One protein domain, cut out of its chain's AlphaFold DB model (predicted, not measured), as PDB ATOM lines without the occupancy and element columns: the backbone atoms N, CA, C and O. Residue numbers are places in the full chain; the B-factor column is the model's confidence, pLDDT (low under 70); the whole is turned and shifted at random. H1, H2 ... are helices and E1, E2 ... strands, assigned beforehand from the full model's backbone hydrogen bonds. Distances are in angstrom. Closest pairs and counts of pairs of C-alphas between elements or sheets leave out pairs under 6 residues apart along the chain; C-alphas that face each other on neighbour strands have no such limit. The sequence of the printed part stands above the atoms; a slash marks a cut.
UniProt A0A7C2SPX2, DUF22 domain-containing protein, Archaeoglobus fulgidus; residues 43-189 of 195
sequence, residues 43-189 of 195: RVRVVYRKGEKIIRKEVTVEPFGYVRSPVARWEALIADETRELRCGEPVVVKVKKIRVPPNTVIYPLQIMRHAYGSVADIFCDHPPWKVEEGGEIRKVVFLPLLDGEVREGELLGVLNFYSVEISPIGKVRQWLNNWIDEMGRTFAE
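Overview. This is residues 43 to 189 of the 195 residues of the protein "DUF22 domain-containing protein" of Archaeoglobus fulgidus (UniProt A0A7C2SPX2). Two strongly twisted sheets, E4, E7 and E11 of the one and E6, E9 and E8 of the other, wrap round into a small, only partly closed barrel, with the short pair E5 and E10 at one end. Away from it, the hairpin of E1 and E2 is set off to one side, while at the other end E11 runs into the helix H1, of which residues 177 to 188 stick out. The printed part has 147 residues, with eleven named strands, E1 to E11 along the chain, and then H1; the neighbour strands are antiparallel and the class is mixed, helices and strands. The whole is loose, with a radius of gyration of the C-alphas of 19.0 A, and spans 57 by 42 by 25 A.

Arrangement. E1, residues 43 to 50, and E2, residues 53 to 61, form a hairpin, with N 46 and O 57 within hydrogen-bond range at 2.8 A. E2 runs on into E3, residues 64 to 68, across a break of 2 residues at 93 degrees. E11, residues 155 to 168, has three antiparallel neighbours in a branched sheet: E3 and E4, residues 73 to 78, on one side, and E7, residues 104 to 108, on the other side. N 67 and O 165 are 3.0 A apart, N 75 and O 159 3.0 A, and N 105 and O 162 2.9 A. E5, residues 83 to 85, is the antiparallel neighbour of E10, residues 148 to 150, with N 83 and O 150 2.8 A apart. The other sheet runs E6, residues 91 to 100, E9, residues 135 to 144, and E8, residues 117 to 122; N 95 and O 138 are 2.8 A apart, and in the hairpin of E8 and E9 so are N 120 and O 141. Between the two sheets, the closest C-alphas of E4 and E6 are those of Ile 78 and Val 95, 5.3 A, and of E8 and E11 those of Val 119 and Gly 157, 6.2 A. H1, residues 169 to 188, is on the branched sheet over E3, at a height over the sheet of 12.2 A; their closest C-alphas, of Gly 65 and Ile 169, are 4.6 A apart. Every O i to N i+4 pair in H1 is within hydrogen-bond range.

Along the chain. E1 begins at C-alpha 43, (-8.392, -53.752, -49.596). E6 bends by 78 degrees at residue 96. E9 is 26.5 A long. E11, the longest strand at 37.6 A, bends by 55 degrees at residue 165. H1 is 28.2 A long and ends at C-alpha 188, (-30.680, -16.549, -58.483).

Size, cuts and confidence. The C-alphas farthest apart, of Glu 52 and Glu 189, are 61.0 A apart. The printed part has no cut. The link from E8 to E9, residues 123 to 134, is long. Mean pLDDT of the printed part is 88.8; residues 170 to 171, 176, 180 and 183 to 189 are under 70.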
ATOM      1  N   ARG A  43      -8.477 -52.503 -50.365       93.44
ATOM      2  CA  ARG A  43      -8.392 -53.752 -49.596       93.44
ATOM      3  C   ARG A  43      -8.084 -53.425 -48.143       93.44
ATOM      4  O   ARG A  43      -7.032 -52.863 -47.843       93.44
ATOM      5  N   VAL A  44      -8.981 -53.820 -47.251       93.44
ATOM      6  CA  VAL A  44      -8.865 -53.587 -45.808       93.44
ATOM      7  C   VAL A  44      -9.140 -54.869 -45.033       93.44
ATOM      8  O   VAL A  44      -9.809 -55.782 -45.525       93.44
ATOM      9  N   ARG A  45      -8.665 -54.938 -43.788       95.50
ATOM     10  CA  ARG A  45      -9.053 -55.989 -42.846       95.50
ATOM     11  C   ARG A  45     -10.128 -55.456 -41.915       95.50
ATOM     12  O   ARG A  45      -9.862 -54.616 -41.060       95.50
ATOM     13  N   VAL A  46     -11.347 -55.955 -42.072       93.50
ATOM     14  CA  VAL A  46     -12.420 -55.706 -41.110       93.50
ATOM     15  C   VAL A  46     -12.162 -56.590 -39.898       93.50
ATOM     16  O   VAL A  46     -12.079 -57.816 -40.017       93.50
ATOM     17  N   VAL A  47     -12.012 -55.949 -38.741       93.50
ATOM     18  CA  VAL A  47     -11.742 -56.605 -37.462       93.50
ATOM     19  C   VAL A  47     -12.970 -56.465 -36.579       93.50
ATOM     20  O   VAL A  47     -13.434 -55.357 -36.338       93.50
ATOM     21  N   TYR A  48     -13.518 -57.584 -36.121       91.81
ATOM     22  CA  TYR A  48     -14.721 -57.586 -35.292       91.81
ATOM     23  C   TYR A  48     -14.706 -58.733 -34.288       91.81
ATOM     24  O   TYR A  48     -13.985 -59.726 -34.439       91.81
ATOM     25  N   ARG A  49     -15.529 -58.597 -33.251       89.19
ATOM     26  CA  ARG A  49     -15.698 -59.613 -32.217       89.19
ATOM     27  C   ARG A  49     -16.782 -60.613 -32.618       89.19
ATOM     28  O   ARG A  49     -17.813 -60.235 -33.165       89.19
ATOM     29  N   LYS A  50     -16.554 -61.896 -32.340       87.25
ATOM     30  CA  LYS A  50     -17.565 -62.958 -32.432       87.25
ATOM     31  C   LYS A  50     -17.454 -63.840 -31.192       87.25
ATOM     32  O   LYS A  50     -16.633 -64.759 -31.151       87.25
ATOM     33  N   GLY A  51     -18.261 -63.534 -30.176       83.81
ATOM     34  CA  GLY A  51     -18.090 -64.101 -28.836       83.81
ATOM     35  C   GLY A  51     -16.755 -63.664 -28.231       83.81
ATOM     36  O   GLY A  51     -16.422 -62.486 -28.262       83.81
ATOM     37  N   GLU A  52     -15.956 -64.607 -27.745       84.38
ATOM     38  CA  GLU A  52     -14.635 -64.328 -27.151       84.38
ATOM     39  C   GLU A  52     -13.510 -64.189 -28.190       84.38
ATOM     40  O   GLU A  52     -12.359 -63.929 -27.852       84.38
ATOM     41  N   LYS A  53     -13.814 -64.388 -29.479       90.44
ATOM     42  CA  LYS A  53     -12.809 -64.386 -30.546       90.44
ATOM     43  C   LYS A  53     -12.788 -63.059 -31.290       90.44
ATOM     44  O   LYS A  53     -13.834 -62.504 -31.631       90.44
ATOM     45  N   ILE A  54     -11.582 -62.621 -31.636       92.94
ATOM     46  CA  ILE A  54     -11.351 -61.545 -32.600       92.94
ATOM     47  C   ILE A  54     -11.181 -62.161 -33.985       92.94
ATOM     48  O   ILE A  54     -10.298 -62.990 -34.208       92.94
ATOM     49  N   ILE A  55     -12.036 -61.754 -34.917       94.31
ATOM     50  CA  ILE A  55     -12.007 -62.192 -36.308       94.31
ATOM     51  C   ILE A  55     -11.437 -61.064 -37.160       94.31
ATOM     52  O   ILE A  55     -11.858 -59.916 -37.037       94.31
ATOM     53  N   ARG A  56     -10.500 -61.405 -38.049       95.00
ATOM     54  CA  ARG A  56      -9.986 -60.508 -39.088       95.00
ATOM     55  C   ARG A  56     -10.374 -61.072 -40.442       95.00
ATOM     56  O   ARG A  56     -10.007 -62.201 -40.762       95.00
ATOM     57  N   LYS A  57     -11.123 -60.301 -41.222       94.31
ATOM     58  CA  LYS A  57     -11.543 -60.687 -42.567       94.31
ATOM     59  C   LYS A  57     -11.087 -59.632 -43.554       94.31
ATOM     60  O   LYS A  57     -11.414 -58.459 -43.402       94.31
ATOM     61  N   GLU A  58     -10.351 -60.060 -44.568       95.62
ATOM     62  CA  GLU A  58      -9.997 -59.175 -45.666       95.62
ATOM     63  C   GLU A  58     -11.195 -58.977 -46.597       95.62
ATOM     64  O   GLU A  58     -11.884 -59.936 -46.955       95.62
ATOM     65  N   VAL A  59     -11.456 -57.723 -46.951       92.12
ATOM     66  CA  VAL A  59     -12.522 -57.327 -47.870       92.12
ATOM     67  C   VAL A  59     -12.036 -56.184 -48.753       92.12
ATOM     68  O   VAL A  59     -11.227 -55.356 -48.332       92.12
ATOM     69  N   THR A  60     -12.564 -56.118 -49.970       91.19
ATOM     70  CA  THR A  60     -12.458 -54.928 -50.817       91.19
ATOM     71  C   THR A  60     -13.649 -54.027 -50.515       91.19
ATOM     72  O   THR A  60     -14.795 -54.455 -50.650       91.19
ATOM     73  N   VAL A  61     -13.382 -52.805 -50.061       86.00
ATOM     74  CA  VAL A  61     -14.407 -51.788 -49.820       86.00
ATOM     75  C   VAL A  61     -14.550 -50.953 -51.078       86.00
ATOM     76  O   VAL A  61     -13.652 -50.193 -51.437       86.00
ATOM     77  N   GLU A  62     -15.695 -51.104 -51.730       83.81
ATOM     78  CA  GLU A  62     -16.085 -50.273 -52.862       83.81
ATOM     79  C   GLU A  62     -16.556 -48.892 -52.365       83.81
ATOM     80  O   GLU A  62     -17.261 -48.806 -51.350       83.81
ATOM     81  N   PRO A  63     -16.214 -47.799 -53.066       79.44
ATOM     82  CA  PRO A  63     -16.799 -46.489 -52.816       79.44
ATOM     83  C   PRO A  63     -18.326 -46.545 -52.912       79.44
ATOM     84  O   PRO A  63     -18.889 -46.854 -53.964       79.44
ATOM     85  N   PHE A  64     -19.007 -46.195 -51.826       77.69
ATOM     86  CA  PHE A  64     -20.465 -46.167 -51.776       77.69
ATOM     87  C   PHE A  64     -20.970 -44.795 -51.326       77.69
ATOM     88  O   PHE A  64     -20.290 -44.075 -50.593       77.69
ATOM     89  N   GLY A  65     -22.167 -44.434 -51.786       78.25
ATOM     90  CA  GLY A  65     -22.880 -43.237 -51.361       78.25
ATOM     91  C   GLY A  65     -24.340 -43.558 -51.062       78.25
ATOM     92  O   GLY A  65     -24.841 -44.636 -51.382       78.25
ATOM     93  N   TYR A  66     -25.035 -42.620 -50.435       83.00
ATOM     94  CA  TYR A  66     -26.470 -42.727 -50.212       83.00
ATOM     95  C   TYR A  66     -27.100 -41.346 -50.061       83.00
ATOM     96  O   TYR A  66     -26.438 -40.387 -49.659       83.00
ATOM     97  N   VAL A  67     -28.396 -41.265 -50.349       82.19
ATOM     98  CA  VAL A  67     -29.220 -40.094 -50.040       82.19
ATOM     99  C   VAL A  67     -29.907 -40.347 -48.706       82.19
ATOM    100  O   VAL A  67     -30.529 -41.386 -48.502       82.19
ATOM    101  N   ARG A  68     -29.759 -39.418 -47.761       86.62
ATOM    102  CA  ARG A  68     -30.341 -39.526 -46.419       86.62
ATOM    103  C   ARG A  68     -31.676 -38.792 -46.363       86.62
ATOM    104  O   ARG A  68     -31.748 -37.636 -46.770       86.62
ATOM    105  N   SER A  69     -32.688 -39.412 -45.760       86.12
ATOM    106  CA  SER A  69     -33.932 -38.724 -45.411       86.12
ATOM    107  C   SER A  69     -33.665 -37.505 -44.503       86.12
ATOM    108  O   SER A  69     -32.783 -37.558 -43.628       86.12
ATOM    109  N   PRO A  70     -34.414 -36.397 -44.664       83.06
ATOM    110  CA  PRO A  70     -34.372 -35.283 -43.721       83.06
ATOM    111  C   PRO A  70     -35.063 -35.618 -42.390       83.06
ATOM    112  O   PRO A  70     -34.811 -34.945 -41.394       83.06
ATOM    113  N   VAL A  71     -35.903 -36.658 -42.350       86.62
ATOM    114  CA  VAL A  71     -36.651 -37.067 -41.156       86.62
ATOM    115  C   VAL A  71     -35.812 -38.020 -40.307       86.62
ATOM    116  O   VAL A  71     -35.324 -39.036 -40.804       86.62
ATOM    117  N   ALA A  72     -35.674 -37.700 -39.019       89.19
ATOM    118  CA  ALA A  72     -35.043 -38.559 -38.022       89.19
ATOM    119  C   ALA A  72     -36.106 -39.236 -37.151       89.19
ATOM    120  O   ALA A  72     -37.028 -38.576 -36.672       89.19
ATOM    121  N   ARG A  73     -35.941 -40.533 -36.883       93.69
ATOM    122  CA  ARG A  73     -36.626 -41.223 -35.780       93.69
ATOM    123  C   ARG A  73     -35.660 -41.367 -34.610       93.69
ATOM    124  O   ARG A  73     -34.482 -41.637 -34.825       93.69
ATOM    125  N   TRP A  74     -36.141 -41.192 -33.386       94.75
ATOM    126  CA  TRP A  74     -35.328 -41.365 -32.185       94.75
ATOM    127  C   TRP A  74     -35.597 -42.705 -31.526       94.75
ATOM    128  O   TRP A  74     -36.749 -43.077 -31.331       94.75
ATOM    129  N   GLU A  75     -34.526 -43.391 -31.143       96.62
ATOM    130  CA  GLU A  75     -34.587 -44.613 -30.344       96.62
ATOM    131  C   GLU A  75     -33.811 -44.414 -29.043       96.62
ATOM    132  O   GLU A  75     -32.665 -43.960 -29.054       96.62
ATOM    133  N   ALA A  76     -34.444 -44.731 -27.916       96.81
ATOM    134  CA  ALA A  76     -33.845 -44.580 -26.597       96.81
ATOM    135  C   ALA A  76     -32.899 -45.746 -26.284       96.81
ATOM    136  O   ALA A  76     -33.261 -46.912 -26.425       96.81
ATOM    137  N   LEU A  77     -31.703 -45.426 -25.794       97.69
ATOM    138  CA  LEU A  77     -30.759 -46.393 -25.240       97.69
ATOM    139  C   LEU A  77     -31.065 -46.554 -23.752       97.69
ATOM    140  O   LEU A  77     -30.624 -45.744 -22.939       97.69
ATOM    141  N   ILE A  78     -31.861 -47.562 -23.416       98.31
ATOM    142  CA  ILE A  78     -32.290 -47.844 -22.042       98.31
ATOM    143  C   ILE A  78     -31.445 -48.989 -21.496       98.31
ATOM    144  O   ILE A  78     -31.366 -50.023 -22.156       98.31
ATOM    145  N   ALA A  79     -30.848 -48.822 -20.318       98.50
ATOM    146  CA  ALA A  79     -30.073 -49.864 -19.657       98.50
ATOM    147  C   ALA A  79     -30.915 -51.130 -19.415       98.50
ATOM    148  O   ALA A  79     -32.072 -51.051 -18.996       98.50
ATOM    149  N   ASP A  80     -30.319 -52.289 -19.680       98.62
ATOM    150  CA  ASP A  80     -30.898 -53.629 -19.471       98.62
ATOM    151  C   ASP A  80     -30.089 -54.428 -18.435       98.62
ATOM    152  O   ASP A  80     -30.127 -55.654 -18.381       98.62
ATOM    153  N   GLU A  81     -29.269 -53.722 -17.656       98.62
ATOM    154  CA  GLU A  81     -28.546 -54.252 -16.510       98.62
ATOM    155  C   GLU A  81     -28.174 -53.125 -15.545       98.62
ATOM    156  O   GLU A  81     -28.122 -51.953 -15.927       98.62
ATOM    157  N   THR A  82     -27.861 -53.510 -14.312       98.56
ATOM    158  CA  THR A  82     -27.196 -52.645 -13.341       98.56
ATOM    159  C   THR A  82     -25.686 -52.876 -13.402       98.56
ATOM    160  O   THR A  82     -25.227 -54.022 -13.410       98.56
ATOM    161  N   ARG A  83     -24.900 -51.798 -13.473       97.50
ATOM    162  CA  ARG A  83     -23.454 -51.841 -13.708       97.50
ATOM    163  C   ARG A  83     -22.731 -50.762 -12.905       97.50
ATOM    164  O   ARG A  83     -23.007 -49.577 -13.072       97.50
ATOM    165  N   GLU A  84     -21.760 -51.178 -12.095       98.06
ATOM    166  CA  GLU A  84     -20.833 -50.263 -11.422       98.06
ATOM    167  C   GLU A  84     -19.948 -49.526 -12.434       98.06
ATOM    168  O   GLU A  84     -19.514 -50.093 -13.443       98.06
ATOM    169  N   LEU A  85     -19.669 -48.260 -12.139       98.00
ATOM    170  CA  LEU A  85     -18.892 -47.353 -12.969       98.00
ATOM    171  C   LEU A  85     -17.651 -46.867 -12.225       98.00
ATOM    172  O   LEU A  85     -17.717 -46.529 -11.042       98.00
ATOM    173  N   ARG A  86     -16.547 -46.761 -12.967       97.75
ATOM    174  CA  ARG A  86     -15.305 -46.119 -12.536       97.75
ATOM    175  C   ARG A  86     -14.985 -44.968 -13.475       97.75
ATOM    176  O   ARG A  86     -15.023 -45.125 -14.695       97.75
ATOM    177  N   CYS A  87     -14.701 -43.805 -12.908       97.38
ATOM    178  CA  CYS A  87     -14.395 -42.592 -13.648       97.38
ATOM    179  C   CYS A  87     -13.230 -42.822 -14.621       97.38
ATOM    180  O   CYS A  87     -12.159 -43.284 -14.230       97.38
ATOM    181  N   GLY A  88     -13.441 -42.485 -15.897       95.19
ATOM    182  CA  GLY A  88     -12.421 -42.611 -16.937       95.19
ATOM    183  C   GLY A  88     -12.203 -44.026 -17.479       95.19
ATOM    184  O   GLY A  88     -11.422 -44.173 -18.416       95.19
ATOM    185  N   GLU A  89     -12.898 -45.045 -16.964       95.56
ATOM    186  CA  GLU A  89     -12.821 -46.424 -17.457       95.56
ATOM    187  C   GLU A  89     -14.032 -46.737 -18.360       95.56
ATOM    188  O   GLU A  89     -15.147 -46.906 -17.857       95.56
ATOM    189  N   PRO A  90     -13.867 -46.809 -19.698       95.75
ATOM    190  CA  PRO A  90     -14.962 -47.165 -20.592       95.75
ATOM    191  C   PRO A  90     -15.489 -48.563 -20.276       95.75
ATOM    192  O   PRO A  90     -14.721 -49.512 -20.130       95.75
ATOM    193  N   VAL A  91     -16.810 -48.713 -20.237       95.94
ATOM    194  CA  VAL A  91     -17.458 -49.982 -19.898       95.94
ATOM    195  C   VAL A  91     -18.539 -50.327 -20.911       95.94
ATOM    196  O   VAL A  91     -19.257 -49.460 -21.409       95.94
ATOM    197  N   VAL A  92     -18.663 -51.613 -21.233       96.06
ATOM    198  CA  VAL A  92     -19.781 -52.111 -22.037       96.06
ATOM    199  C   VAL A  92     -20.998 -52.283 -21.135       96.06
ATOM    200  O   VAL A  92     -20.917 -52.986 -20.130       96.06
ATOM    201  N   VAL A  93     -22.115 -51.666 -21.519       97.44
ATOM    202  CA  VAL A  93     -23.401 -51.754 -20.815       97.44
ATOM    203  C   VAL A  93     -24.445 -52.350 -21.754       97.44
ATOM    204  O   VAL A  93     -24.563 -51.931 -22.910       97.44
ATOM    205  N   LYS A  94     -25.204 -53.338 -21.279       98.19
ATOM    206  CA  LYS A  94     -26.364 -53.884 -21.988       98.19
ATOM    207  C   LYS A  94     -27.477 -52.851 -22.048       98.19
ATOM    208  O   LYS A  94     -27.785 -52.172 -21.071       98.19
ATOM    209  N   VAL A  95     -28.109 -52.775 -23.207       98.38
ATOM    210  CA  VAL A  95     -29.292 -51.954 -23.439       98.38
ATOM    211  C   VAL A  95     -30.420 -52.815 -23.968       98.38
ATOM    212  O   VAL A  95     -30.184 -53.845 -24.608       98.38
ATOM    213  N   LYS A  96     -31.654 -52.358 -23.746       98.31
ATOM    214  CA  LYS A  96     -32.838 -53.010 -24.294       98.31
ATOM    215  C   LYS A  96     -32.665 -53.149 -25.797       98.31
ATOM    216  O   LYS A  96     -32.199 -52.233 -26.469       98.31
ATOM    217  N   LYS A  97     -33.031 -54.317 -26.317       97.12
ATOM    218  CA  LYS A  97     -32.863 -54.661 -27.729       97.12
ATOM    219  C   LYS A  97     -33.529 -53.619 -28.634       97.12
ATOM    220  O   LYS A  97     -34.745 -53.444 -28.584       97.12
ATOM    221  N   ILE A  98     -32.751 -53.032 -29.543       96.81
ATOM    222  CA  ILE A  98     -33.247 -52.130 -30.593       96.81
ATOM    223  C   ILE A  98     -33.009 -52.785 -31.950       96.81
ATOM    224  O   ILE A  98     -31.885 -53.164 -32.285       96.81
ATOM    225  N   ARG A  99     -34.068 -52.912 -32.755       95.75
ATOM    226  CA  ARG A  99     -33.960 -53.397 -34.135       95.75
ATOM    227  C   ARG A  99     -33.626 -52.234 -35.065       95.75
ATOM    228  O   ARG A  99     -34.368 -51.255 -35.122       95.75
ATOM    229  N   VAL A 100     -32.558 -52.387 -35.837       96.00
ATOM    230  CA  VAL A 100     -32.190 -51.482 -36.927       96.00
ATOM    231  C   VAL A 100     -32.799 -52.020 -38.220       96.00
ATOM    232  O   VAL A 100     -32.436 -53.121 -38.639       96.00
ATOM    233  N   PRO A 101     -33.754 -51.310 -38.844       95.25
ATOM    234  CA  PRO A 101     -34.316 -51.747 -40.115       95.25
ATOM    235  C   PRO A 101     -33.264 -51.738 -41.239       95.25
ATOM    236  O   PRO A 101     -32.295 -50.980 -41.159       95.25
ATOM    237  N   PRO A 102     -33.476 -52.520 -42.311       95.00
ATOM    238  CA  PRO A 102     -32.791 -52.328 -43.586       95.00
ATOM    239  C   PRO A 102     -32.789 -50.865 -44.036       95.00
ATOM    240  O   PRO A 102     -33.712 -50.108 -43.720       95.00
ATOM    241  N   ASN A 103     -31.779 -50.478 -44.811       93.31
ATOM    242  CA  ASN A 103     -31.650 -49.149 -45.408       93.31
ATOM    243  C   ASN A 103     -31.733 -48.022 -44.369       93.31
ATOM    244  O   ASN A 103     -32.365 -46.989 -44.590       93.31
ATOM    245  N   THR A 104     -31.118 -48.237 -43.205       92.94
ATOM    246  CA  THR A 104     -31.106 -47.274 -42.103       92.94
ATOM    247  C   THR A 104     -29.683 -47.027 -41.638       92.94
ATOM    248  O   THR A 104     -28.953 -47.963 -41.316       92.94
ATOM    249  N   VAL A 105     -29.308 -45.753 -41.550       91.94
ATOM    250  CA  VAL A 105     -28.070 -45.330 -40.898       91.94
ATOM    251  C   VAL A 105     -28.410 -44.710 -39.552       91.94
ATOM    252  O   VAL A 105     -29.394 -43.978 -39.415       91.94
ATOM    253  N   ILE A 106     -27.594 -45.033 -38.556       92.56
ATOM    254  CA  ILE A 106     -27.786 -44.614 -37.174       92.56
ATOM    255  C   ILE A 106     -26.631 -43.739 -36.704       92.56
ATOM    256  O   ILE A 106     -25.482 -43.967 -37.077       92.56
ATOM    257  N   TYR A 107     -26.947 -42.756 -35.867       89.81
ATOM    258  CA  TYR A 107     -25.960 -41.896 -35.217       89.81
ATOM    259  C   TYR A 107     -26.307 -41.727 -33.745       89.81
ATOM    260  O   TYR A 107     -27.454 -41.374 -33.446       89.81
ATOM    261  N   PRO A 108     -25.347 -41.886 -32.823       90.81
ATOM    262  CA  PRO A 108     -25.526 -41.421 -31.459       90.81
ATOM    263  C   PRO A 108     -25.864 -39.927 -31.441       90.81
ATOM    264  O   PRO A 108     -25.146 -39.101 -32.009       90.81
ATOM    265  N   LEU A 109     -26.971 -39.562 -30.796       90.25
ATOM    266  CA  LEU A 109     -27.294 -38.168 -30.523       90.25
ATOM    267  C   LEU A 109     -26.489 -37.728 -29.301       90.25
ATOM    268  O   LEU A 109     -26.942 -37.909 -28.167       90.25
ATOM    269  N   GLN A 110     -25.308 -37.164 -29.565       81.88
ATOM    270  CA  GLN A 110     -24.287 -36.775 -28.588       81.88
ATOM    271  C   GLN A 110     -24.737 -35.606 -27.698       81.88
ATOM    272  O   GLN A 110     -24.307 -34.466 -27.836       81.88
ATOM    273  N   ILE A 111     -25.650 -35.913 -26.783       86.00
ATOM    274  CA  ILE A 111     -26.076 -35.069 -25.674       86.00
ATOM    275  C   ILE A 111     -26.042 -35.977 -24.452       86.00
ATOM    276  O   ILE A 111     -26.722 -37.010 -24.430       86.00
ATOM    277  N   MET A 112     -25.243 -35.593 -23.460       88.06
ATOM    278  CA  MET A 112     -25.144 -36.312 -22.197       88.06
ATOM    279  C   MET A 112     -26.500 -36.290 -21.498       88.06
ATOM    280  O   MET A 112     -27.039 -35.225 -21.203       88.06
ATOM    281  N   ARG A 113     -27.071 -37.475 -21.283       86.56
ATOM    282  CA  ARG A 113     -28.385 -37.648 -20.645       86.56
ATOM    283  C   ARG A 113     -28.304 -38.348 -19.298       86.56
ATOM    284  O   ARG A 113     -29.249 -38.252 -18.525       86.56
ATOM    285  N   HIS A 114     -27.191 -39.021 -19.024       95.62
ATOM    286  CA  HIS A 114     -26.964 -39.723 -17.774       95.62
ATOM    287  C   HIS A 114     -26.035 -38.914 -16.868       95.62
ATOM    288  O   HIS A 114     -25.054 -38.344 -17.339       95.62
ATOM    289  N   ALA A 115     -26.316 -38.891 -15.565       95.00
ATOM    290  CA  ALA A 115     -25.563 -38.074 -14.610       95.00
ATOM    291  C   ALA A 115     -24.084 -38.483 -14.498       95.00
ATOM    292  O   ALA A 115     -23.223 -37.641 -14.258       95.00
ATOM    293  N   TYR A 116     -23.787 -39.771 -14.694       96.88
ATOM    294  CA  TYR A 116     -22.436 -40.314 -14.523       96.88
ATOM    295  C   TYR A 116     -21.601 -40.360 -15.808       96.88
ATOM    296  O   TYR A 116     -20.448 -40.769 -15.741       96.88
ATOM    297  N   GLY A 117     -22.129 -39.979 -16.977       95.62
ATOM    298  CA  GLY A 117     -21.359 -40.058 -18.222       95.62
ATOM    299  C   GLY A 117     -22.189 -40.080 -19.500       95.62
ATOM    300  O   GLY A 117     -23.382 -39.780 -19.505       95.62
ATOM    301  N   SER A 118     -21.540 -40.443 -20.608       95.56
ATOM    302  CA  SER A 118     -22.168 -40.476 -21.932       95.56
ATOM    303  C   SER A 118     -21.890 -41.782 -22.664       95.56
ATOM    304  O   SER A 118     -20.835 -42.395 -22.511       95.56
ATOM    305  N   VAL A 119     -22.826 -42.179 -23.522       95.88
ATOM    306  CA  VAL A 119     -22.592 -43.239 -24.504       95.88
ATOM    307  C   VAL A 119     -21.591 -42.738 -25.546       95.88
ATOM    308  O   VAL A 119     -21.841 -41.733 -26.212       95.88
ATOM    309  N   ALA A 120     -20.468 -43.441 -25.687       93.44
ATOM    310  CA  ALA A 120     -19.455 -43.159 -26.699       93.44
ATOM    311  C   ALA A 120     -19.897 -43.679 -28.074       93.44
ATOM    312  O   ALA A 120     -19.901 -42.922 -29.043       93.44
ATOM    313  N   ASP A 121     -20.316 -44.947 -28.143       93.06
ATOM    314  CA  ASP A 121     -20.841 -45.571 -29.361       93.06
ATOM    315  C   ASP A 121     -21.646 -46.846 -29.043       93.06
ATOM    316  O   ASP A 121     -21.680 -47.328 -27.905       93.06
ATOM    317  N   ILE A 122     -22.289 -47.415 -30.059       92.94
ATOM    318  CA  ILE A 122     -22.872 -48.756 -30.010       92.94
ATOM    319  C   ILE A 122     -21.770 -49.817 -29.980       92.94
ATOM    320  O   ILE A 122     -20.716 -49.675 -30.599       92.94
ATOM    321  N   PHE A 123     -22.026 -50.925 -29.291       91.75
ATOM    322  CA  PHE A 123     -21.091 -52.037 -29.198       91.75
ATOM    323  C   PHE A 123     -21.661 -53.273 -29.903       91.75
ATOM    324  O   PHE A 123     -22.716 -53.779 -29.520       91.75
ATOM    325  N   CYS A 124     -20.948 -53.772 -30.915       85.38
ATOM    326  CA  CYS A 124     -21.333 -54.961 -31.680       85.38
ATOM    327  C   CYS A 124     -20.380 -56.127 -31.371       85.38
ATOM    328  O   CYS A 124     -19.185 -56.056 -31.656       85.38
ATOM    329  N   ASP A 125     -20.909 -57.228 -30.834       86.56
ATOM    330  CA  ASP A 125     -20.189 -58.489 -30.582       86.56
ATOM    331  C   ASP A 125     -20.465 -59.573 -31.640       86.56
ATOM    332  O   ASP A 125     -20.303 -60.777 -31.403       86.56
ATOM    333  N   HIS A 126     -20.863 -59.129 -32.828       85.38
ATOM    334  CA  HIS A 126     -21.155 -59.938 -34.004       85.38
ATOM    335  C   HIS A 126     -20.541 -59.276 -35.257       85.38
ATOM    336  O   HIS A 126     -20.062 -58.141 -35.184       85.38
ATOM    337  N   PRO A 127     -20.539 -59.950 -36.428       87.50
ATOM    338  CA  PRO A 127     -20.083 -59.334 -37.671       87.50
ATOM    339  C   PRO A 127     -20.807 -58.008 -37.942       87.50
ATOM    340  O   PRO A 127     -22.024 -57.953 -37.733       87.50
ATOM    341  N   PRO A 128     -20.106 -56.958 -38.410       87.38
ATOM    342  CA  PRO A 128     -20.765 -55.730 -38.828       87.38
ATOM    343  C   PRO A 128     -21.752 -56.048 -39.951       87.38
ATOM    344  O   PRO A 128     -21.442 -56.823 -40.860       87.38
ATOM    345  N   TRP A 129     -22.945 -55.469 -39.866       88.50
ATOM    346  CA  TRP A 129     -23.975 -55.639 -40.882       88.50
ATOM    347  C   TRP A 129     -23.831 -54.597 -41.986       88.50
ATOM    348  O   TRP A 129     -23.290 -53.505 -41.790       88.50
ATOM    349  N   LYS A 130     -24.353 -54.939 -43.159       86.81
ATOM    350  CA  LYS A 130     -24.511 -53.994 -44.259       86.81
ATOM    351  C   LYS A 130     -25.727 -53.099 -44.027       86.81
ATOM    352  O   LYS A 130     -26.709 -53.526 -43.419       86.81
ATOM    353  N   VAL A 131     -25.689 -51.869 -44.533       88.81
ATOM    354  CA  VAL A 131     -26.809 -50.919 -44.391       88.81
ATOM    355  C   VAL A 131     -28.084 -51.485 -45.028       88.81
ATOM    356  O   VAL A 131     -29.168 -51.315 -44.481       88.81
ATOM    357  N   GLU A 132     -27.942 -52.231 -46.122       89.75
ATOM    358  CA  GLU A 132     -28.987 -52.950 -46.856       89.75
ATOM    359  C   GLU A 132     -29.728 -53.992 -46.005       89.75
ATOM    360  O   GLU A 132     -30.884 -54.300 -46.275       89.75
ATOM    361  N   GLU A 133     -29.067 -54.570 -45.003       91.81
ATOM    362  CA  GLU A 133     -29.589 -55.697 -44.218       91.81
ATOM    363  C   GLU A 133     -30.238 -55.224 -42.911       91.81
ATOM    364  O   GLU A 133     -31.192 -55.832 -42.419       91.81
ATOM    365  N   GLY A 134     -29.744 -54.112 -42.359       91.62
ATOM    366  CA  GLY A 134     -30.081 -53.692 -41.005       91.62
ATOM    367  C   GLY A 134     -29.441 -54.603 -39.958       91.62
ATOM    368  O   GLY A 134     -28.570 -55.422 -40.249       91.62
ATOM    369  N   GLY A 135     -29.860 -54.457 -38.708       93.75
ATOM    370  CA  GLY A 135     -29.178 -55.108 -37.600       93.75
ATOM    371  C   GLY A 135     -29.890 -54.978 -36.269       93.75
ATOM    372  O   GLY A 135     -31.105 -54.774 -36.185       93.75
ATOM    373  N   GLU A 136     -29.120 -55.123 -35.204       94.06
ATOM    374  CA  GLU A 136     -29.638 -55.164 -33.849       94.06
ATOM    375  C   GLU A 136     -28.610 -54.623 -32.866       94.06
ATOM    376  O   GLU A 136     -27.433 -54.957 -32.928       94.06
ATOM    377  N   ILE A 137     -29.079 -53.804 -31.934       95.56
ATOM    378  CA  ILE A 137     -28.250 -53.193 -30.904       95.56
ATOM    379  C   ILE A 137     -28.699 -53.751 -29.563       95.56
ATOM    380  O   ILE A 137     -29.892 -53.762 -29.251       95.56
ATOM    381  N   ARG A 138     -27.732 -54.231 -28.780       96.31
ATOM    382  CA  ARG A 138     -27.953 -54.778 -27.431       96.31
ATOM    383  C   ARG A 138     -26.970 -54.253 -26.397       96.31
ATOM    384  O   ARG A 138     -27.119 -54.535 -25.215       96.31
ATOM    385  N   LYS A 139     -25.920 -53.564 -26.837       96.25
ATOM    386  CA  LYS A 139     -24.829 -53.102 -25.987       96.25
ATOM    387  C   LYS A 139     -24.327 -51.757 -26.484       96.25
ATOM    388  O   LYS A 139     -24.379 -51.468 -27.681       96.25
ATOM    389  N   VAL A 140     -23.814 -50.963 -25.562       96.44
ATOM    390  CA  VAL A 140     -23.171 -49.679 -25.835       96.44
ATOM    391  C   VAL A 140     -21.870 -49.582 -25.056       96.44
ATOM    392  O   VAL A 140     -21.722 -50.219 -24.015       96.44
ATOM    393  N   VAL A 141     -20.937 -48.778 -25.553       96.12
ATOM    394  CA  VAL A 141     -19.781 -48.338 -24.774       96.12
ATOM    395  C   VAL A 141     -20.194 -47.076 -24.027       96.12
ATOM    396  O   VAL A 141     -20.511 -46.059 -24.644       96.12
ATOM    397  N   PHE A 142     -20.207 -47.144 -22.703       96.62
ATOM    398  CA  PHE A 142     -20.456 -46.010 -21.825       96.62
ATOM    399  C   PHE A 142     -19.121 -45.476 -21.304       96.62
ATOM    400  O   PHE A 142     -18.265 -46.256 -20.889       96.62
ATOM    401  N   LEU A 143     -18.935 -44.156 -21.344       96.25
ATOM    402  CA  LEU A 143     -17.760 -43.467 -20.820       96.25
ATOM    403  C   LEU A 143     -18.142 -42.725 -19.531       96.25
ATOM    404  O   LEU A 143     -18.789 -41.672 -19.613       96.25
ATOM    405  N   PRO A 144     -17.765 -43.254 -18.353       96.75
ATOM    406  CA  PRO A 144     -18.048 -42.609 -17.082       96.75
ATOM    407  C   PRO A 144     -17.165 -41.380 -16.861       96.75
ATOM    408  O   PRO A 144     -15.957 -41.410 -17.095       96.75
ATOM    409  N   LEU A 145     -17.771 -40.313 -16.352       96.62
ATOM    410  CA  LEU A 145     -17.095 -39.104 -15.873       96.62
ATOM    411  C   LEU A 145     -17.025 -39.028 -14.345       96.62
ATOM    412  O   LEU A 145     -16.377 -38.136 -13.806       96.62
ATOM    413  N   LEU A 146     -17.721 -39.934 -13.662       97.06
ATOM    414  CA  LEU A 146     -17.781 -40.056 -12.213       97.06
ATOM    415  C   LEU A 146     -17.881 -41.540 -11.851       97.06
ATOM    416  O   LEU A 146     -18.419 -42.335 -12.627       97.06
ATOM    417  N   ASP A 147     -17.395 -41.890 -10.664       98.31
ATOM    418  CA  ASP A 147     -17.695 -43.182 -10.052       98.31
ATOM    419  C   ASP A 147     -19.190 -43.248  -9.718       98.31
ATOM    420  O   ASP A 147     -19.811 -42.235  -9.375       98.31
ATOM    421  N   GLY A 148     -19.777 -44.436  -9.810       97.44
ATOM    422  CA  GLY A 148     -21.196 -44.603  -9.537       97.44
ATOM    423  C   GLY A 148     -21.754 -45.888 -10.113       97.44
ATOM    424  O   GLY A 148     -21.088 -46.919 -10.146       97.44
ATOM    425  N   GLU A 149     -22.995 -45.822 -10.568       97.81
ATOM    426  CA  GLU A 149     -23.735 -46.975 -11.060       97.81
ATOM    427  C   GLU A 149     -24.709 -46.523 -12.151       97.81
ATOM    428  O   GLU A 149     -25.348 -45.479 -12.029       97.81
ATOM    429  N   VAL A 150     -24.819 -47.310 -13.218       98.06
ATOM    430  CA  VAL A 150     -25.991 -47.312 -14.103       98.06
ATOM    431  C   VAL A 150     -26.938 -48.386 -13.602       98.06
ATOM    432  O   VAL A 150     -26.493 -49.500 -13.331       98.06
ATOM    433  N   ARG A 151     -28.232 -48.091 -13.522       98.38
ATOM    434  CA  ARG A 151     -29.263 -49.049 -13.118       98.38
ATOM    435  C   ARG A 151     -30.124 -49.471 -14.292       98.38
ATOM    436  O   ARG A 151     -30.368 -48.705 -15.225       98.38
ATOM    437  N   GLU A 152     -30.632 -50.695 -14.215       98.56
ATOM    438  CA  GLU A 152     -31.587 -51.207 -15.190       98.56
ATOM    439  C   GLU A 152     -32.791 -50.257 -15.342       98.56
ATOM    440  O   GLU A 152     -33.372 -49.786 -14.365       98.56
ATOM    441  N   GLY A 153     -33.172 -49.972 -16.589       98.44
ATOM    442  CA  GLY A 153     -34.273 -49.069 -16.919       98.44
ATOM    443  C   GLY A 153     -33.890 -47.593 -17.064       98.44
ATOM    444  O   GLY A 153     -34.721 -46.819 -17.542       98.44
ATOM    445  N   GLU A 154     -32.661 -47.194 -16.729       98.25
ATOM    446  CA  GLU A 154     -32.205 -45.808 -16.879       98.25
ATOM    447  C   GLU A 154     -31.886 -45.445 -18.338       98.25
ATOM    448  O   GLU A 154     -31.451 -46.271 -19.146       98.25
ATOM    449  N   LEU A 155     -32.113 -44.178 -18.691       97.62
ATOM    450  CA  LEU A 155     -31.817 -43.645 -20.019       97.62
ATOM    451  C   LEU A 155     -30.331 -43.289 -20.128       97.62
ATOM    452  O   LEU A 155     -29.866 -42.338 -19.506       97.62
ATOM    453  N   LEU A 156     -29.608 -43.992 -20.994       97.38
ATOM    454  CA  LEU A 156     -28.185 -43.749 -21.239       97.38
ATOM    455  C   LEU A 156     -27.952 -42.754 -22.378       97.38
ATOM    456  O   LEU A 156     -26.980 -42.000 -22.374       97.38
ATOM    457  N   GLY A 157     -28.839 -42.745 -23.373       96.06
ATOM    458  CA  GLY A 157     -28.669 -41.941 -24.577       96.06
ATOM    459  C   GLY A 157     -29.813 -42.098 -25.571       96.06
ATOM    460  O   GLY A 157     -30.815 -42.756 -25.301       96.06
ATOM    461  N   VAL A 158     -29.660 -41.481 -26.739       96.19
ATOM    462  CA  VAL A 158     -30.622 -41.564 -27.845       96.19
ATOM    463  C   VAL A 158     -29.856 -41.777 -29.143       96.19
ATOM    464  O   VAL A 158     -28.791 -41.193 -29.341       96.19
ATOM    465  N   LEU A 159     -30.402 -42.592 -30.035       95.81
ATOM    466  CA  LEU A 159     -29.916 -42.777 -31.394       95.81
ATOM    467  C   LEU A 159     -30.844 -42.067 -32.380       95.81
ATOM    468  O   LEU A 159     -32.063 -42.211 -32.304       95.81
ATOM    469  N   ASN A 160     -30.264 -41.358 -33.345       94.81
ATOM    470  CA  ASN A 160     -30.971 -40.931 -34.545       94.81
ATOM    471  C   ASN A 160     -30.978 -42.064 -35.563       94.81
ATOM    472  O   ASN A 160     -29.928 -42.619 -35.871       94.81
ATOM    473  N   PHE A 161     -32.147 -42.351 -36.118       95.81
ATOM    474  CA  PHE A 161     -32.361 -43.288 -37.208       95.81
ATOM    475  C   PHE A 161     -32.766 -42.496 -38.442       95.81
ATOM    476  O   PHE A 161     -33.792 -41.813 -38.433       95.81
ATOM    477  N   TYR A 162     -31.978 -42.626 -39.504       93.75
ATOM    478  CA  TYR A 162     -32.279 -42.047 -40.802       93.75
ATOM    479  C   TYR A 162     -32.434 -43.150 -41.834       93.75
ATOM    480  O   TYR A 162     -31.508 -43.932 -42.055       93.75
ATOM    481  N   SER A 163     -33.578 -43.177 -42.508       92.56
ATOM    482  CA  SER A 163     -33.724 -43.973 -43.724       92.56
ATOM    483  C   SER A 163     -32.814 -43.416 -44.812       92.56
ATOM    484  O   SER A 163     -32.670 -42.195 -44.953       92.56
ATOM    485  N   VAL A 164     -32.200 -44.315 -45.572       91.06
ATOM    486  CA  VAL A 164     -31.298 -43.965 -46.662       91.06
ATOM    487  C   VAL A 164     -31.680 -44.695 -47.938       91.06
ATOM    488  O   VAL A 164     -32.099 -45.848 -47.907       91.06
ATOM    489  N   GLU A 165     -31.503 -44.027 -49.067       86.94
ATOM    490  CA  GLU A 165     -31.579 -44.646 -50.382       86.94
ATOM    491  C   GLU A 165     -30.158 -44.887 -50.884       86.94
ATOM    492  O   GLU A 165     -29.374 -43.953 -51.081       86.94
ATOM    493  N   ILE A 166     -29.803 -46.161 -51.033       80.00
ATOM    494  CA  ILE A 166     -28.456 -46.572 -51.417       80.00
ATOM    495  C   ILE A 166     -28.300 -46.387 -52.921       80.00
ATOM    496  O   ILE A 166     -29.160 -46.781 -53.709       80.00
ATOM    497  N   SER A 167     -27.189 -45.783 -53.331       74.25
ATOM    498  CA  SER A 167     -26.889 -45.573 -54.740       74.25
ATOM    499  C   SER A 167     -25.385 -45.648 -54.992       74.25
ATOM    500  O   SER A 167     -24.595 -45.221 -54.148       74.25
ATOM    501  N   PRO A 168     -24.949 -46.141 -56.165       72.88
ATOM    502  CA  PRO A 168     -23.556 -46.016 -56.576       72.88
ATOM    503  C   PRO A 168     -23.087 -44.566 -56.437       72.88
ATOM    504  O   PRO A 168     -23.829 -43.644 -56.791       72.88
ATOM    505  N   ILE A 169     -21.854 -44.354 -55.969       70.75
ATOM    506  CA  ILE A 169     -21.340 -43.006 -55.675       70.75
ATOM    507  C   ILE A 169     -21.451 -42.057 -56.882       70.75
ATOM    508  O   ILE A 169     -21.775 -40.884 -56.721       70.75
ATOM    509  N   GLY A 170     -21.300 -42.578 -58.106       65.31
ATOM    510  CA  GLY A 170     -21.475 -41.810 -59.341       65.31
ATOM    511  C   GLY A 170     -22.906 -41.301 -59.564       65.31
ATOM    512  O   GLY A 170     -23.082 -40.168 -60.007       65.31
ATOM    513  N   LYS A 171     -23.929 -42.089 -59.199       69.88
ATOM    514  CA  LYS A 171     -25.334 -41.646 -59.249       69.88
ATOM    515  C   LYS A 171     -25.625 -40.601 -58.178       69.88
ATOM    516  O   LYS A 171     -26.289 -39.614 -58.469       69.88
ATOM    517  N   VAL A 172     -25.078 -40.775 -56.973       70.31
ATOM    518  CA  VAL A 172     -25.190 -39.774 -55.898       70.31
ATOM    519  C   VAL A 172     -24.540 -38.458 -56.321       70.31
ATOM    520  O   VAL A 172     -25.116 -37.396 -56.108       70.31
ATOM    521  N   ARG A 173     -23.386 -38.514 -56.998       70.56
ATOM    522  CA  ARG A 173     -22.732 -37.335 -57.577       70.56
ATOM    523  C   ARG A 173     -23.591 -36.662 -58.642       70.56
ATOM    524  O   ARG A 173     -23.724 -35.447 -58.614       70.56
ATOM    525  N   GLN A 174     -24.171 -37.431 -59.564       72.06
ATOM    526  CA  GLN A 174     -25.064 -36.884 -60.587       72.06
ATOM    527  C   GLN A 174     -26.280 -36.196 -59.955       72.06
ATOM    528  O   GLN A 174     -26.599 -35.070 -60.322       72.06
ATOM    529  N   TRP A 175     -26.912 -36.841 -58.972       73.69
ATOM    530  CA  TRP A 175     -28.016 -36.257 -58.213       73.69
ATOM    531  C   TRP A 175     -27.597 -34.966 -57.500       73.69
ATOM    532  O   TRP A 175     -28.284 -33.956 -57.624       73.69
ATOM    533  N   LEU A 176     -26.445 -34.966 -56.818       69.88
ATOM    534  CA  LEU A 176     -25.933 -33.791 -56.113       69.88
ATOM    535  C   LEU A 176     -25.649 -32.636 -57.080       69.88
ATOM    536  O   LEU A 176     -26.004 -31.503 -56.780       69.88
ATOM    537  N   ASN A 177     -25.038 -32.914 -58.235       74.31
ATOM    538  CA  ASN A 177     -24.767 -31.899 -59.253       74.31
ATOM    539  C   ASN A 177     -26.069 -31.284 -59.782       74.31
ATOM    540  O   ASN A 177     -26.185 -30.064 -59.816       74.31
ATOM    541  N   ASN A 178     -27.065 -32.116 -60.107       76.00
ATOM    542  CA  ASN A 178     -28.374 -31.636 -60.549       76.00
ATOM    543  C   ASN A 178     -29.045 -30.765 -59.473       76.00
ATOM    544  O   ASN A 178     -29.552 -29.692 -59.781       76.00
ATOM    545  N   TRP A 179     -28.999 -31.194 -58.207       71.81
ATOM    546  CA  TRP A 179     -29.553 -30.433 -57.086       71.81
ATOM    547  C   TRP A 179     -28.830 -29.096 -56.874       71.81
ATOM    548  O   TRP A 179     -29.474 -28.080 -56.632       71.81
ATOM    549  N   ILE A 180     -27.498 -29.069 -56.988       69.44
ATOM    550  CA  ILE A 180     -26.700 -27.837 -56.915       69.44
ATOM    551  C   ILE A 180     -27.099 -26.872 -58.032       69.44
ATOM    552  O   ILE A 180     -27.268 -25.684 -57.761       69.44
ATOM    553  N   ASP A 181     -27.263 -27.365 -59.260       72.50
ATOM    554  CA  ASP A 181     -27.662 -26.544 -60.403       72.50
ATOM    555  C   ASP A 181     -29.081 -25.978 -60.220       72.50
ATOM    556  O   ASP A 181     -29.313 -24.792 -60.457       72.50
ATOM    557  N   GLU A 182     -30.027 -26.793 -59.744       70.31
ATOM    558  CA  GLU A 182     -31.396 -26.365 -59.422       70.31
ATOM    559  C   GLU A 182     -31.435 -25.332 -58.288       70.31
ATOM    560  O   GLU A 182     -32.081 -24.288 -58.410       70.31
ATOM    561  N   MET A 183     -30.710 -25.573 -57.193       64.06
ATOM    562  CA  MET A 183     -30.619 -24.629 -56.079       64.06
ATOM    563  C   MET A 183     -29.915 -23.342 -56.505       64.06
ATOM    564  O   MET A 183     -30.367 -22.258 -56.154       64.06
ATOM    565  N   GLY A 184     -28.853 -23.435 -57.308       61.03
ATOM    566  CA  GLY A 184     -28.167 -22.282 -57.887       61.03
ATOM    567  C   GLY A 184     -29.106 -21.395 -58.706       61.03
ATOM    568  O   GLY A 184     -29.040 -20.175 -58.584       61.03
ATOM    569  N   ARG A 185     -30.032 -21.992 -59.468       58.38
ATOM    570  CA  ARG A 185     -31.106 -21.258 -60.162       58.38
ATOM    571  C   ARG A 185     -32.117 -20.653 -59.188       58.38
ATOM    572  O   ARG A 185     -32.484 -19.496 -59.337       58.38
ATOM    573  N   THR A 186     -32.518 -21.399 -58.162       57.16
ATOM    574  CA  THR A 186     -33.524 -20.960 -57.176       57.16
ATOM    575  C   THR A 186     -33.021 -19.790 -56.317       57.16
ATOM    576  O   THR A 186     -33.772 -18.867 -56.022       57.16
ATOM    577  N   PHE A 187     -31.734 -19.771 -55.954       52.12
ATOM    578  CA  PHE A 187     -31.105 -18.637 -55.265       52.12
ATOM    579  C   PHE A 187     -30.829 -17.437 -56.186       52.12
ATOM    580  O   PHE A 187     -30.654 -16.328 -55.684       52.12
ATOM    581  N   ALA A 188     -30.787 -17.636 -57.509       55.47
ATOM    582  CA  ALA A 188     -30.680 -16.549 -58.483       55.47
ATOM    583  C   ALA A 188     -32.023 -15.827 -58.722       55.47
ATOM    584  O   ALA A 188     -32.019 -14.678 -59.159       55.47
ATOM    585  N   GLU A 189     -33.151 -16.457 -58.375       52.00
ATOM    586  CA  GLU A 189     -34.506 -15.888 -58.431       52.00
ATOM    587  C   GLU A 189     -35.184 -15.912 -57.042       52.00
ATOM    588  O   GLU A 189     -36.122 -16.680 -56.807       52.00
TER     589      GLU A 189